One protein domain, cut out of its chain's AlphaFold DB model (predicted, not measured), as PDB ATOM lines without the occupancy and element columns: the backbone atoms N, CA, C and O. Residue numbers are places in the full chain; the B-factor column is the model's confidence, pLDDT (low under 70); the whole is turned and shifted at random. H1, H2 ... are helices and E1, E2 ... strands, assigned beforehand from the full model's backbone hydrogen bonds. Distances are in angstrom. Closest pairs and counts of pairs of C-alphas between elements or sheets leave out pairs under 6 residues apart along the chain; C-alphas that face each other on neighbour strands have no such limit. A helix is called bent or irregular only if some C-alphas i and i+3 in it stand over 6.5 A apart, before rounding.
ATOM      1  N   ALA A 168      38.722  34.122  28.578       71.19
ATOM      2  CA  ALA A 168      39.094  34.519  27.219       71.19
ATOM      3  C   ALA A 168      40.554  34.994  27.117       71.19
ATOM      4  O   ALA A 168      41.261  34.616  26.186       71.19
ATOM      5  N   SER A 169      41.021  35.791  28.087       69.25
ATOM      6  CA  SER A 169      42.380  36.342  28.073       69.25
ATOM      7  C   SER A 169      43.444  35.276  28.303       69.25
ATOM      8  O   SER A 169      44.454  35.286  27.608       69.25
ATOM      9  N   ARG A 170      43.209  34.324  29.218       74.06
ATOM     10  CA  ARG A 170      44.119  33.186  29.426       74.06
ATOM     11  C   ARG A 170      44.174  32.294  28.196       74.06
ATOM     12  O   ARG A 170      45.255  31.941  27.751       74.06
ATOM     13  N   HIS A 171      43.022  31.986  27.611       72.50
ATOM     14  CA  HIS A 171      42.969  31.176  26.397       72.50
ATOM     15  C   HIS A 171      43.707  31.828  25.234       72.50
ATOM     16  O   HIS A 171      44.410  31.144  24.501       72.50
ATOM     17  N   HIS A 172      43.595  33.149  25.101       70.69
ATOM     18  CA  HIS A 172      44.380  33.894  24.131       70.69
ATOM     19  C   HIS A 172      45.883  33.849  24.441       70.69
ATOM     20  O   HIS A 172      46.668  33.513  23.562       70.69
ATOM     21  N   ALA A 173      46.279  34.144  25.684       73.81
ATOM     22  CA  ALA A 173      47.684  34.182  26.094       73.81
ATOM     23  C   ALA A 173      48.395  32.836  25.889       73.81
ATOM     24  O   ALA A 173      49.538  32.806  25.447       73.81
ATOM     25  N   TYR A 174      47.697  31.732  26.153       76.25
ATOM     26  CA  TYR A 174      48.224  30.378  25.982       76.25
ATOM     27  C   TYR A 174      47.916  29.765  24.609       76.25
ATOM     28  O   TYR A 174      48.183  28.586  24.402       76.25
ATOM     29  N   GLN A 175      47.327  30.533  23.681       66.38
ATOM     30  CA  GLN A 175      46.907  30.067  22.349       66.38
ATOM     31  C   GLN A 175      46.059  28.780  22.389       66.38
ATOM     32  O   GLN A 175      46.062  27.962  21.466       66.38
ATOM     33  N   LEU A 176      45.306  28.595  23.472       68.75
ATOM     34  CA  LEU A 176      44.469  27.426  23.666       68.75
ATOM     35  C   LEU A 176      43.197  27.602  22.840       68.75
ATOM     36  O   LEU A 176      42.331  28.422  23.162       68.75
ATOM     37  N   ASN A 177      43.068  26.792  21.789       62.72
ATOM     38  CA  ASN A 177      41.826  26.633  21.039       62.72
ATOM     39  C   ASN A 177      40.775  25.953  21.925       62.72
ATOM     40  O   ASN A 177      40.550  24.744  21.847       62.72
ATOM     41  N   CYS A 178      40.125  26.725  22.794       74.88
ATOM     42  CA  CYS A 178      39.121  26.181  23.691       74.88
ATOM     43  C   CYS A 178      37.779  26.080  22.997       74.88
ATOM     44  O   CYS A 178      37.042  27.054  22.812       74.88
ATOM     45  N   ARG A 179      37.458  24.840  22.636       80.81
ATOM     46  CA  ARG A 179      36.178  24.484  22.048       80.81
ATOM     47  C   ARG A 179      35.006  24.951  22.918       80.81
ATOM     48  O   ARG A 179      34.079  25.544  22.381       80.81
ATOM     49  N   ALA A 180      35.113  24.821  24.243       81.06
ATOM     50  CA  ALA A 180      34.079  25.263  25.178       81.06
ATOM     51  C   ALA A 180      33.818  26.781  25.123       81.06
ATOM     52  O   ALA A 180      32.665  27.205  25.170       81.06
ATOM     53  N   MET A 181      34.855  27.613  24.951       84.56
ATOM     54  CA  MET A 181      34.674  29.059  24.749       84.56
ATOM     55  C   MET A 181      33.926  29.364  23.453       84.56
ATOM     56  O   MET A 181      33.037  30.215  23.432       84.56
ATOM     57  N   LEU A 182      34.266  28.673  22.363       83.25
ATOM     58  CA  LEU A 182      33.565  28.847  21.092       83.25
ATOM     59  C   LEU A 182      32.115  28.368  21.176       83.25
ATOM     60  O   LEU A 182      31.235  29.036  20.633       83.25
ATOM     61  N   ASP A 183      31.853  27.267  21.877       85.88
ATOM     62  CA  ASP A 183      30.499  26.754  22.093       85.88
ATOM     63  C   ASP A 183      29.656  27.738  22.924       85.88
ATOM     64  O   ASP A 183      28.529  28.049  22.532       85.88
ATOM     65  N   LEU A 184      30.227  28.350  23.972       86.06
ATOM     66  CA  LEU A 184      29.580  29.436  24.724       86.06
ATOM     67  C   LEU A 184      29.232  30.628  23.831       86.06
ATOM     68  O   LEU A 184      28.095  31.104  23.829       86.06
ATOM     69  N   VAL A 185      30.194  31.104  23.036       88.56
ATOM     70  CA  VAL A 185      29.954  32.211  22.101       88.56
ATOM     71  C   VAL A 185      28.879  31.822  21.086       88.56
ATOM     72  O   VAL A 185      28.032  32.643  20.730       88.56
ATOM     73  N   HIS A 186      28.867  30.575  20.620       88.12
ATOM     74  CA  HIS A 186      27.863  30.086  19.684       88.12
ATOM     75  C   HIS A 186      26.457  29.999  20.265       88.12
ATOM     76  O   HIS A 186      25.511  30.246  19.510       88.12
ATOM     77  N   ALA A 187      26.318  29.712  21.557       88.81
ATOM     78  CA  ALA A 187      25.029  29.695  22.234       88.81
ATOM     79  C   ALA A 187      24.396  31.095  22.305       88.81
ATOM     80  O   ALA A 187      23.199  31.242  22.078       88.81
ATOM     81  N   VAL A 188      25.203  32.144  22.497       87.12
ATOM     82  CA  VAL A 188      24.734  33.546  22.535       87.12
ATOM     83  C   VAL A 188      24.761  34.233  21.162       87.12
ATOM     84  O   VAL A 188      25.019  35.433  21.036       87.12
ATOM     85  N   ARG A 189      24.533  33.468  20.090       89.81
ATOM     86  CA  ARG A 189      24.569  33.982  18.714       89.81
ATOM     87  C   ARG A 189      23.506  35.067  18.482       89.81
ATOM     88  O   ARG A 189      22.339  34.833  18.778       89.81
ATOM     89  N   PRO A 190      23.852  36.200  17.837       91.50
ATOM     90  CA  PRO A 190      22.878  37.215  17.458       91.50
ATOM     91  C   PRO A 190      21.775  36.659  16.548       91.50
ATOM     92  O   PRO A 190      22.054  36.078  15.488       91.50
ATOM     93  N   LEU A 191      20.524  36.904  16.938       92.25
ATOM     94  CA  LEU A 191      19.324  36.538  16.186       92.25
ATOM     95  C   LEU A 191      18.706  37.766  15.497       92.25
ATOM     96  O   LEU A 191      18.874  38.910  15.930       92.25
ATOM     97  N   ASP A 192      18.069  37.562  14.347       92.31
ATOM     98  CA  ASP A 192      17.265  38.581  13.671       92.31
ATOM     99  C   ASP A 192      15.904  38.755  14.372       92.31
ATOM    100  O   ASP A 192      15.588  38.049  15.325       92.31
ATOM    101  N   ALA A 193      15.100  39.721  13.920       91.44
ATOM    102  CA  ALA A 193      13.775  39.971  14.495       91.44
ATOM    103  C   ALA A 193      12.811  38.774  14.361       91.44
ATOM    104  O   ALA A 193      11.795  38.730  15.040       91.44
ATOM    105  N   ARG A 194      13.131  37.801  13.498       93.06
ATOM    106  CA  ARG A 194      12.364  36.568  13.281       93.06
ATOM    107  C   ARG A 194      12.966  35.378  14.040       93.06
ATOM    108  O   ARG A 194      12.646  34.238  13.727       93.06
ATOM    109  N   GLY A 195      13.902  35.619  14.962       90.06
ATOM    110  CA  GLY A 195      14.596  34.569  15.712       90.06
ATOM    111  C   GLY A 195      15.601  33.752  14.890       90.06
ATOM    112  O   GLY A 195      16.156  32.773  15.386       90.06
ATOM    113  N   ARG A 196      15.884  34.124  13.636       92.25
ATOM    114  CA  ARG A 196      16.826  33.395  12.774       92.25
ATOM    115  C   ARG A 196      18.251  33.869  13.002       92.25
ATOM    116  O   ARG A 196      18.520  35.006  13.379       92.25
ATOM    117  N   ARG A 197      19.208  32.998  12.698       90.88
ATOM    118  CA  ARG A 197      20.642  33.279  12.844       90.88
ATOM    119  C   ARG A 197      21.068  34.432  11.925       90.88
ATOM    120  O   ARG A 197      20.905  34.343  10.707       90.88
ATOM    121  N   ARG A 198      21.691  35.484  12.476       91.69
ATOM    122  CA  ARG A 198      22.239  36.579  11.657       91.69
ATOM    123  C   ARG A 198      23.519  36.148  10.944       91.69
ATOM    124  O   ARG A 198      24.593  36.118  11.538       91.69
ATOM    125  N   VAL A 199      23.427  35.909   9.637       90.88
ATOM    126  CA  VAL A 199      24.585  35.565   8.786       90.88
ATOM    127  C   VAL A 199      25.585  36.712   8.611       90.88
ATOM    128  O   VAL A 199      26.720  36.485   8.215       90.88
ATOM    129  N   SER A 200      25.190  37.951   8.921       92.62
ATOM    130  CA  SER A 200      26.047  39.141   8.841       92.62
ATOM    131  C   SER A 200      27.012  39.295  10.021       92.62
ATOM    132  O   SER A 200      27.744  40.284  10.071       92.62
ATOM    133  N   TRP A 201      27.030  38.337  10.950       94.06
ATOM    134  CA  TRP A 201      27.895  38.313  12.126       94.06
ATOM    135  C   TRP A 201      28.729  37.025  12.155       94.06
ATOM    136  O   TRP A 201      28.333  35.989  11.620       94.06
ATOM    137  N   ALA A 202      29.914  37.087  12.750       93.06
ATOM    138  CA  ALA A 202      30.787  35.938  12.991       93.06
ATOM    139  C   ALA A 202      31.426  36.041  14.382       93.06
ATOM    140  O   ALA A 202      31.664  37.162  14.842       93.06
ATOM    141  N   PRO A 203      31.701  34.916  15.058       93.06
ATOM    142  CA  PRO A 203      32.468  34.935  16.291       93.06
ATOM    143  C   PRO A 203      33.951  35.111  15.960       93.06
ATOM    144  O   PRO A 203      34.456  34.528  15.004       93.06
ATOM    145  N   CYS A 204      34.644  35.933  16.738       91.69
ATOM    146  CA  CYS A 204      36.098  36.019  16.690       91.69
ATOM    147  C   CYS A 204      36.700  34.950  17.606       91.69
ATOM    148  O   CYS A 204      36.324  34.895  18.778       91.69
ATOM    149  N   CYS A 205      37.651  34.155  17.109       87.88
ATOM    150  CA  CYS A 205      38.338  33.136  17.915       87.88
ATOM    151  C   CYS A 205      39.334  33.707  18.939       87.88
ATOM    152  O   CYS A 205      39.740  32.997  19.847       87.88
ATOM    153  N   VAL A 206      39.695  34.987  18.815       87.44
ATOM    154  CA  VAL A 206      40.630  35.665  19.722       87.44
ATOM    155  C   VAL A 206      39.894  36.393  20.844       87.44
ATOM    156  O   VAL A 206      40.079  36.088  22.016       87.44
ATOM    157  N   CYS A 207      39.014  37.345  20.509       89.31
ATOM    158  CA  CYS A 207      38.292  38.103  21.536       89.31
ATOM    159  C   CYS A 207      36.997  37.438  22.012       89.31
ATOM    160  O   CYS A 207      36.336  38.003  22.881       89.31
ATOM    161  N   TYR A 208      36.604  36.293  21.437       88.56
ATOM    162  CA  TYR A 208      35.379  35.562  21.785       88.56
ATOM    163  C   TYR A 208      34.114  36.438  21.751       88.56
ATOM    164  O   TYR A 208      33.183  36.281  22.535       88.56
ATOM    165  N   ARG A 209      34.076  37.401  20.820       90.25
ATOM    166  CA  ARG A 209      32.933  38.299  20.596       90.25
ATOM    167  C   ARG A 209      32.360  38.094  19.208       90.25
ATOM    168  O   ARG A 209      33.099  37.898  18.242       90.25
ATOM    169  N   TRP A 210      31.045  38.241  19.094       92.88
ATOM    170  CA  TRP A 210      30.390  38.384  17.801       92.88
ATOM    171  C   TRP A 210      30.745  39.731  17.181       92.88
ATOM    172  O   TRP A 210      30.593  40.778  17.812       92.88
ATOM    173  N   ARG A 211      31.211  39.711  15.934       95.19
ATOM    174  CA  ARG A 211      31.576  40.908  15.177       95.19
ATOM    175  C   ARG A 211      30.894  40.929  13.803       95.19
ATOM    176  O   ARG A 211      30.651  39.862  13.229       95.19
ATOM    177  N   PRO A 212      30.593  42.115  13.248       95.38
ATOM    178  CA  PRO A 212      30.018  42.231  11.912       95.38
ATOM    179  C   PRO A 212      30.964  41.721  10.821       95.38
ATOM    180  O   PRO A 212      32.173  41.942  10.867       95.38
ATOM    181  N   ARG A 213      30.413  41.082   9.790       95.12
ATOM    182  CA  ARG A 213      31.149  40.638   8.591       95.12
ATOM    183  C   ARG A 213      31.245  41.702   7.500       95.12
ATOM    184  O   ARG A 213      32.034  41.568   6.573       95.12
ATOM    185  N   ARG A 214      30.409  42.740   7.569       95.19
ATOM    186  CA  ARG A 214      30.317  43.774   6.528       95.19
ATOM    187  C   ARG A 214      31.616  44.581   6.478       95.19
ATOM    188  O   ARG A 214      31.976  45.174   7.487       95.19
ATOM    189  N   LYS A 215      32.257  44.665   5.303       96.19
ATOM    190  CA  LYS A 215      33.500  45.436   5.094       96.19
ATOM    191  C   LYS A 215      33.376  46.875   5.602       96.19
ATOM    192  O   LYS A 215      34.229  47.316   6.355       96.19
ATOM    193  N   ALA A 216      32.264  47.545   5.289       96.25
ATOM    194  CA  ALA A 216      32.018  48.934   5.682       96.25
ATOM    195  C   ALA A 216      32.140  49.194   7.197       96.25
ATOM    196  O   ALA A 216      32.594  50.262   7.591       96.25
ATOM    197  N   PHE A 217      31.796  48.214   8.045       96.31
ATOM    198  CA  PHE A 217      31.947  48.344   9.498       96.31
ATOM    199  C   PHE A 217      33.414  48.503   9.914       96.31
ATOM    200  O   PHE A 217      33.686  49.126  10.924       96.31
ATOM    201  N   TRP A 218      34.359  47.968   9.145       96.44
ATOM    202  CA  TRP A 218      35.781  47.934   9.487       96.44
ATOM    203  C   TRP A 218      36.588  49.093   8.889       96.44
ATOM    204  O   TRP A 218      37.798  49.166   9.099       96.44
ATOM    205  N   ASN A 219      35.935  50.020   8.181       94.88
ATOM    206  CA  ASN A 219      36.593  51.162   7.537       94.88
ATOM    207  C   ASN A 219      37.138  52.198   8.540       94.88
ATOM    208  O   ASN A 219      37.920  53.064   8.156       94.88
ATOM    209  N   PHE A 220      36.731  52.140   9.815       95.12
ATOM    210  CA  PHE A 220      37.243  53.049  10.849       95.12
ATOM    211  C   PHE A 220      38.593  52.605  11.424       95.12
ATOM    212  O   PHE A 220      39.347  53.447  11.897       95.12
ATOM    213  N   ILE A 221      38.911  51.309  11.376       93.25
ATOM    214  CA  ILE A 221      40.130  50.744  11.972       93.25
ATOM    215  C   ILE A 221      41.396  51.347  11.346       93.25
ATOM    216  O   ILE A 221      42.236  51.812  12.110       93.25
ATOM    217  N   PRO A 222      41.526  51.487  10.008       92.81
ATOM    218  CA  PRO A 222      42.681  52.165   9.422       92.81
ATOM    219  C   PRO A 222      42.931  53.571   9.968       92.81
ATOM    220  O   PRO A 222      44.070  54.000  10.104       92.81
ATOM    221  N   LYS A 223      41.863  54.291  10.328       93.81
ATOM    222  CA  LYS A 223      41.975  55.637  10.896       93.81
ATOM    223  C   LYS A 223      42.525  55.617  12.324       93.81
ATOM    224  O   LYS A 223      43.155  56.582  12.730       93.81
ATOM    225  N   GLN A 224      42.274  54.544  13.078       94.31
ATOM    226  CA  GLN A 224      42.788  54.376  14.440       94.31
ATOM    227  C   GLN A 224      44.283  54.042  14.465       94.31
ATOM    228  O   GLN A 224      44.947  54.390  15.432       94.31
ATOM    229  N   TYR A 225      44.803  53.431  13.399       92.19
ATOM    230  CA  TYR A 225      46.182  52.946  13.318       92.19
ATOM    231  C   TYR A 225      46.941  53.560  12.126       92.19
ATOM    232  O   TYR A 225      47.621  52.879  11.355       92.19
ATOM    233  N   ALA A 226      46.763  54.867  11.916       92.69
ATOM    234  CA  ALA A 226      47.314  55.568  10.756       92.69
ATOM    235  C   ALA A 226      48.854  55.511  10.705       92.69
ATOM    236  O   ALA A 226      49.431  55.361   9.627       92.69
ATOM    237  N   THR A 227      49.518  55.590  11.861       91.50
ATOM    238  CA  THR A 227      50.984  55.554  11.975       91.50
ATOM    239  C   THR A 227      51.542  54.196  11.559       91.50
ATOM    240  O   THR A 227      52.529  54.108  10.829       91.50
ATOM    241  N   GLU A 228      50.896  53.122  11.992       92.88
ATOM    242  CA  GLU A 228      51.313  51.752  11.731       92.88
ATOM    243  C   GLU A 228      51.000  51.332  10.288       92.88
ATOM    244  O   GLU A 228      51.767  50.574   9.693       92.88
ATOM    245  N   ILE A 229      49.934  51.881   9.690       91.12
ATOM    246  CA  ILE A 229      49.692  51.786   8.242       91.12
ATOM    247  C   ILE A 229      50.802  52.490   7.467       91.12
ATOM    248  O   ILE A 229      51.369  51.894   6.558       91.12
ATOM    249  N   ALA A 230      51.160  53.723   7.839       90.94
ATOM    250  CA  ALA A 230      52.244  54.448   7.174       90.94
ATOM    251  C   ALA A 230      53.598  53.720   7.291       90.94
ATOM    252  O   ALA A 230      54.457  53.848   6.421       90.94
ATOM    253  N   ALA A 231      53.782  52.928   8.350       90.50
ATOM    254  CA  ALA A 231      54.961  52.095   8.553       90.50
ATOM    255  C   ALA A 231      54.951  50.763   7.771       90.50
ATOM    256  O   ALA A 231      55.955  50.047   7.827       90.50
ATOM    257  N   GLY A 232      53.862  50.431   7.066       92.88
ATOM    258  CA  GLY A 232      53.704  49.191   6.295       92.88
ATOM    259  C   GLY A 232      53.364  47.951   7.134       92.88
ATOM    260  O   GLY A 232      53.434  46.826   6.652       92.88
ATOM    261  N   ILE A 233      52.997  48.106   8.413       92.75
ATOM    262  CA  ILE A 233      52.688  46.959   9.298       92.75
ATOM    263  C   ILE A 233      51.357  46.289   8.909       92.75
ATOM    264  O   ILE A 233      51.113  45.118   9.217       92.75
ATOM    265  N   MET A 234      50.490  47.031   8.218       93.44
ATOM    266  CA  MET A 234      49.112  46.654   7.906       93.44
ATOM    267  C   MET A 234      48.816  46.530   6.406       93.44
ATOM    268  O   MET A 234      47.652  46.592   6.016       93.44
ATOM    269  N   ASP A 235      49.827  46.288   5.568       92.12
ATOM    270  CA  ASP A 235      49.655  46.180   4.107       92.12
ATOM    271  C   ASP A 235      48.649  45.080   3.689       92.12
ATOM    272  O   ASP A 235      47.965  45.201   2.676       92.12
ATOM    273  N   ASP A 236      48.452  44.057   4.530       94.44
ATOM    274  CA  ASP A 236      47.484  42.970   4.307       94.44
ATOM    275  C   ASP A 236      46.061  43.258   4.832       94.44
ATOM    276  O   ASP A 236      45.183  42.389   4.765       94.44
ATOM    277  N   TYR A 237      45.790  44.439   5.395       95.19
ATOM    278  CA  TYR A 237      44.547  44.693   6.137       95.19
ATOM    279  C   TYR A 237      43.280  44.478   5.289       95.19
ATOM    280  O   TYR A 237      42.305  43.864   5.741       95.19
ATOM    281  N   ASP A 238      43.299  44.911   4.026       95.69
ATOM    282  CA  ASP A 238      42.185  44.705   3.096       95.69
ATOM    283  C   ASP A 238      41.912  43.219   2.823       95.69
ATOM    284  O   ASP A 238      40.747  42.795   2.776       95.69
ATOM    285  N   TYR A 239      42.970  42.414   2.692       95.31
ATOM    286  CA  TYR A 239      42.863  40.965   2.521       95.31
ATOM    287  C   TYR A 239      42.238  40.312   3.759       95.31
ATOM    288  O   TYR A 239      41.336  39.475   3.633       95.31
ATOM    289  N   ILE A 240      42.630  40.746   4.959       95.25
ATOM    290  CA  ILE A 240      42.070  40.246   6.220       95.25
ATOM    291  C   ILE A 240      40.580  40.566   6.341       95.25
ATOM    292  O   ILE A 240      39.793  39.667   6.659       95.25
ATOM    293  N   ILE A 241      40.145  41.792   6.019       95.88
ATOM    294  CA  ILE A 241      38.709  42.120   6.010       95.88
ATOM    295  C   ILE A 241      37.960  41.270   4.979       95.88
ATOM    296  O   ILE A 241      36.873  40.755   5.269       95.88
ATOM    297  N   GLN A 242      38.516  41.113   3.775       95.25
ATOM    298  CA  GLN A 242      37.884  40.314   2.728       95.25
ATOM    299  C   GLN A 242      37.718  38.855   3.174       95.25
ATOM    300  O   GLN A 242      36.637  38.274   3.008       95.25
ATOM    301  N   ARG A 243      38.757  38.274   3.780       94.25
ATOM    302  CA  ARG A 243      38.745  36.907   4.305       94.25
ATOM    303  C   ARG A 243      37.760  36.758   5.462       94.25
ATOM    304  O   ARG A 243      36.970  35.815   5.452       94.25
ATOM    305  N   TRP A 244      37.725  37.710   6.395       95.12
ATOM    306  CA  TRP A 244      36.744  37.760   7.484       95.12
ATOM    307  C   TRP A 244      35.300  37.788   6.963       95.12
ATOM    308  O   TRP A 244      34.449  37.026   7.427       95.12
ATOM    309  N   GLY A 245      35.022  38.622   5.959       94.12
ATOM    310  CA  GLY A 245      33.688  38.750   5.369       94.12
ATOM    311  C   GLY A 245      33.216  37.486   4.641       94.12
ATOM    312  O   GLY A 245      32.040  37.123   4.733       94.12
ATOM    313  N   LYS A 246      34.133  36.799   3.948       92.56
ATOM    314  CA  LYS A 246      33.849  35.567   3.191       92.56
ATOM    315  C   LYS A 246      33.844  34.310   4.058       92.56
ATOM    316  O   LYS A 246      33.214  33.318   3.694       92.56
ATOM    317  N   SER A 247      34.538  34.330   5.191       85.44
ATOM    318  CA  SER A 247      34.760  33.129   5.980       85.44
ATOM    319  C   SER A 247      33.463  32.556   6.544       85.44
ATOM    320  O   SER A 247      32.736  33.220   7.276       85.44
ATOM    321  N   ARG A 248      33.174  31.286   6.256       79.19
ATOM    322  CA  ARG A 248      32.107  30.536   6.938       79.19
ATOM    323  C   ARG A 248      32.595  29.851   8.216       79.19
ATOM    324  O   ARG A 248      31.764  29.479   9.039       79.19
ATOM    325  N   SER A 249      33.907  29.714   8.398       74.69
ATOM    326  CA  SER A 249      34.479  28.989   9.532       74.69
ATOM    327  C   SER A 249      34.424  29.824  10.808       74.69
ATOM    328  O   SER A 249      34.674  31.029  10.799       74.69
ATOM    329  N   ALA A 250      34.144  29.161  11.926       66.25
ATOM    330  CA  ALA A 250      34.034  29.781  13.245       66.25
ATOM    331  C   ALA A 250      35.381  30.200  13.868       66.25
ATOM    332  O   ALA A 250      35.394  30.770  14.952       66.25
ATOM    333  N   MET A 251      36.508  29.912  13.208       74.31
ATOM    334  CA  MET A 251      37.852  30.014  13.795       74.31
ATOM    335  C   MET A 251      38.691  31.163  13.228       74.31
ATOM    336  O   MET A 251      39.914  31.102  13.247       74.31
ATOM    337  N   TYR A 252      38.054  32.204  12.695       86.31
ATOM    338  CA  TYR A 252      38.788  33.359  12.191       86.31
ATOM    339  C   TYR A 252      38.957  34.435  13.261       86.31
ATOM    340  O   TYR A 252      38.077  34.677  14.090       86.31
ATOM    341  N   GLN A 253      40.108  35.092  13.217       92.00
ATOM    342  CA  GLN A 253      40.386  36.297  13.980       92.00
ATOM    343  C   GLN A 253      39.686  37.479  13.299       92.00
ATOM    344  O   GLN A 253      39.676  37.583  12.071       92.00
ATOM    345  N   CYS A 254      39.063  38.362  14.082       94.62
ATOM    346  CA  CYS A 254      38.464  39.572  13.526       94.62
ATOM    347  C   CYS A 254      39.543  40.614  13.175       94.62
ATOM    348  O   CYS A 254      40.603  40.609  13.803       94.62
ATOM    349  N   PRO A 255      39.261  41.554  12.251       96.06
ATOM    350  CA  PRO A 255      40.241  42.549  11.812       96.06
ATOM    351  C   PRO A 255      40.878  43.361  12.949       96.06
ATOM    352  O   PRO A 255      42.077  43.577  12.935       96.06
ATOM    353  N   SER A 256      40.106  43.746  13.974       95.44
ATOM    354  CA  SER A 256      40.645  44.467  15.141       95.44
ATOM    355  C   SER A 256      41.665  43.637  15.928       95.44
ATOM    356  O   SER A 256      42.750  44.132  16.193       95.44
ATOM    357  N   CYS A 257      41.365  42.372  16.240       93.56
ATOM    358  CA  CYS A 257      42.318  41.520  16.961       93.56
ATOM    359  C   CYS A 257      43.576  41.229  16.134       93.56
ATOM    360  O   CYS A 257      44.648  41.087  16.705       93.56
ATOM    361  N   TRP A 258      43.436  41.146  14.809       94.88
ATOM    362  CA  TRP A 258      44.571  40.991  13.903       94.88
ATOM    363  C   TRP A 258      45.479  42.231  13.905       94.88
ATOM    364  O   TRP A 258      46.701  42.096  13.959       94.88
ATOM    365  N   CYS A 259      44.898  43.438  13.901       94.75
ATOM    366  CA  CYS A 259      45.657  44.685  14.044       94.75
ATOM    367  C   CYS A 259      46.409  44.728  15.379       94.75
ATOM    368  O   CYS A 259      47.611  44.978  15.383       94.75
ATOM    369  N   ASP A 260      45.728  44.436  16.491       92.94
ATOM    370  CA  ASP A 260      46.338  44.452  17.827       92.94
ATOM    371  C   ASP A 260      47.533  43.481  17.920       92.94
ATOM    372  O   ASP A 260      48.586  43.834  18.450       92.94
ATOM    373  N   GLU A 261      47.409  42.279  17.346       92.31
ATOM    374  CA  GLU A 261      48.498  41.297  17.276       92.31
ATOM    375  C   GLU A 261      49.688  41.816  16.454       92.31
ATOM    376  O   GLU A 261      50.830  41.776  16.914       92.31
ATOM    377  N   ARG A 262      49.435  42.356  15.256       94.19
ATOM    378  CA  ARG A 262      50.476  42.929  14.384       94.19
ATOM    379  C   ARG A 262      51.211  44.084  15.062       94.19
ATOM    380  O   ARG A 262      52.432  44.165  14.963       94.19
ATOM    381  N   ILE A 263      50.501  44.945  15.781       93.12
ATOM    382  CA  ILE A 263      51.104  46.058  16.523       93.12
ATOM    383  C   ILE A 263      51.939  45.534  17.685       93.12
ATOM    384  O   ILE A 263      53.065  45.986  17.878       93.12
ATOM    385  N   SER A 264      51.442  44.539  18.418       92.00
ATOM    386  CA  SER A 264      52.215  43.918  19.493       92.00
ATOM    387  C   SER A 264      53.506  43.275  18.978       92.00
ATOM    388  O   SER A 264      54.530  43.340  19.656       92.00
ATOM    389  N   LEU A 265      53.475  42.662  17.790       92.06
ATOM    390  CA  LEU A 265      54.632  41.983  17.206       92.06
ATOM    391  C   LEU A 265      55.616  42.945  16.534       92.06
ATOM    392  O   LEU A 265      56.821  42.786  16.700       92.06
ATOM    393  N   TYR A 266      55.132  43.947  15.799       93.12
ATOM    394  CA  TYR A 266      55.962  44.779  14.915       93.12
ATOM    395  C   TYR A 266      56.011  46.259  15.307       93.12
ATOM    396  O   TYR A 266      56.798  47.006  14.729       93.12
ATOM    397  N   GLY A 267      55.226  46.705  16.292       90.44
ATOM    398  CA  GLY A 267      55.143  48.116  16.692       90.44
ATOM    399  C   GLY A 267      56.497  48.710  17.091       90.44
ATOM    400  O   GLY A 267      56.820  49.837  16.727       90.44
ATOM    401  N   HIS A 268      57.364  47.903  17.707       90.50
ATOM    402  CA  HIS A 268      58.724  48.299  18.082       90.50
ATOM    403  C   HIS A 268      59.622  48.684  16.883       90.50
ATOM    404  O   HIS A 268      60.630  49.375  17.056       90.50
ATOM    405  N   LEU A 269      59.285  48.254  15.660       87.38
ATOM    406  CA  LEU A 269      60.007  48.627  14.438       87.38
ATOM    407  C   LEU A 269      59.681  50.059  13.989       87.38
ATOM    408  O   LEU A 269      60.534  50.718  13.386       87.38
ATOM    409  N   VAL A 270      58.484  50.561  14.314       85.69
ATOM    410  CA  VAL A 270      58.065  51.941  14.013       85.69
ATOM    411  C   VAL A 270      58.885  52.932  14.835       85.69
ATOM    412  O   VAL A 270      59.443  53.886  14.289       85.69
ATOM    413  N   ASP A 271      59.053  52.646  16.128       83.00
ATOM    414  CA  ASP A 271      59.792  53.505  17.060       83.00
ATOM    415  C   ASP A 271      61.257  53.701  16.649       83.00
ATOM    416  O   ASP A 271      61.826  54.785  16.817       83.00
ATOM    417  N   ARG A 272      61.884  52.665  16.074       79.81
ATOM    418  CA  ARG A 272      63.273  52.734  15.594       79.81
ATOM    419  C   ARG A 272      63.418  53.639  14.374       79.81
ATOM    420  O   ARG A 272      64.369  54.419  14.319       79.81
ATOM    421  N   LYS A 273      62.471  53.584  13.430       76.00
ATOM    422  CA  LYS A 273      62.479  54.461  12.246       76.00
ATOM    423  C   LYS A 273      62.295  55.930  12.632       76.00
ATOM    424  O   LYS A 273      63.005  56.779  12.102       76.00
ATOM    425  N   MET A 274      61.421  56.231  13.596       75.62
ATOM    426  CA  MET A 274      61.202  57.615  14.039       75.62
ATOM    427  C   MET A 274      62.396  58.203  14.804       75.62
ATOM    428  O   MET A 274      62.701  59.385  14.652       75.62
ATOM    429  N   LYS A 275      63.112  57.395  15.595       77.25
ATOM    430  CA  LYS A 275      64.295  57.859  16.347       77.25
ATOM    431  C   LYS A 275      65.558  57.984  15.484       77.25
ATOM    432  O   LYS A 275      66.443  58.766  15.820       77.25
ATOM    433  N   GLY A 276      65.653  57.245  14.377       73.06
ATOM    434  CA  GLY A 276      66.819  57.256  13.482       73.06
ATOM    435  C   GLY A 276      66.966  58.508  12.605       73.06
ATOM    436  O   GLY A 276      68.064  58.774  12.133       73.06
ATOM    437  N   GLY A 277      65.899  59.294  12.414       72.19
ATOM    438  CA  GLY A 277      65.871  60.424  11.472       72.19
ATOM    439  C   GLY A 277      66.380  61.777  11.991       72.19
ATOM    440  O   GLY A 277      66.277  62.758  11.266       72.19
ATOM    441  N   LYS A 278      66.894  61.870  13.227       65.75
ATOM    442  CA  LYS A 278      67.325  63.143  13.855       65.75
ATOM    443  C   LYS A 278      68.840  63.300  14.052       65.75
ATOM    444  O   LYS A 278      69.267  64.099  14.877       65.75
ATOM    445  N   ARG A 279      69.672  62.546  13.329       62.12
ATOM    446  CA  ARG A 279      71.124  62.800  13.287       62.12
ATOM    447  C   ARG A 279      71.461  63.559  12.006       62.12
ATOM    448  O   ARG A 279      71.770  62.932  10.998       62.12
ATOM    449  N   GLY A 280      71.334  64.879  12.059       60.81
ATOM    450  CA  GLY A 280      71.679  65.820  10.996       60.81
ATOM    451  C   GLY A 280      71.766  67.215  11.575       60.81
ATOM    452  O   GLY A 280      70.789  67.590  12.259       60.81
TER     453      GLY A 280
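Overview. This is residues 168 to 280 of the 280 residues of the protein "F-box domain containing protein" of Ustilaginoidea virens (UniProt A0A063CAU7). A helical hairpin of H6 and H7a makes the middle of this loose model, and the three short helices H3, H4 and H5 follow one another along it. At one end are the small strand hairpin E1 and E2 and, near it, H2 with H1 beyond; at the other end the bent helix H7 goes on as H7b into a tail whose residues 275 to 280 stick out and add to the length. The printed part has 113 residues, in the order H1 H2 E1 E2 H3 H4 H5 H6 H7; the class is mostly helix, and the one sheet, E1 - E2, is antiparallel. The radius of gyration of the C-alphas is 17.0 A, and the spans are 66 by 32 by 17 A.

Arrangement. Start at strands E1, residues 201 to 203, and E2, residues 210 to 212, an antiparallel hairpin at 142 degrees; look for N 202 and O 211, 2.9 A apart, and N 211 and O 202, 2.8 A, both within hydrogen-bond range. The closest C-alphas of E1 and H2, residues 179 to 187, are those of Pro 203 and Val 185, 6.9 A apart. H1, residues 168 to 173, is close to H2 but not clearly touching, with C-alphas 168 and 181 closest at 7.4 A; they run opposite ways at a shallow tilt of 33 degrees, only just short of steep. Further on, H6, residues 237 to 246, touches H3, residues 215 to 218, with C-alphas 241 and 215 closest at 6.2 A. By its hydrogen bonds H7, residues 255 to 276, was assigned as one helix, but it is bent: C-alphas 265 and 268 are 7.6 A apart, and its arms H7a, residues 255 to 265, and H7b, residues 268 to 276, stand at a steep tilt of 58 degrees. H6 and H7a form a helical hairpin: they touch, C-alphas 241 and 255 being closest at 6.0 A, and run opposite ways at a steep tilt of 39 degrees. H4, residues 221 to 224, is close to H7a but not clearly touching, with C-alphas 221 and 256 closest at 7.1 A. H5, residues 226 to 230, is close to H7b but not clearly touching, with C-alphas 228 and 270 closest at 7.1 A. Every O i to N i+4 pair is within hydrogen-bond range in H1, H2, H5, H6 and H7a, and 4 of 5 are in H7b; H3 and H4 are too short for such a pair.

Along the chain. Find C-alpha 201 at (27.895, 38.313, 12.126), where E1 begins; E1 and E2 are each 7.0 A long. H3 is 5.5 A long, H4 5.1 A and H5 6.2 A. H6 runs 14.4 A from C-alpha 237 at (44.547, 44.693, 6.137). H7a is 15.4 A long, and H7b runs 12.9 A to C-alpha 276 at (66.819, 57.256, 13.482). H1 is 8.7 A long and H2 12.3 A.

Size, cuts and confidence. The C-alphas of Arg 194 and Gly 280 are the two farthest apart, at 66.2 A. The printed part has no cut. Look at residues 188 to 200 for the one long link, from H2 to E1. Mean pLDDT of the printed part is 87.5, with values under 70 at residues 169, 175 to 177, 250 and 278 to 280.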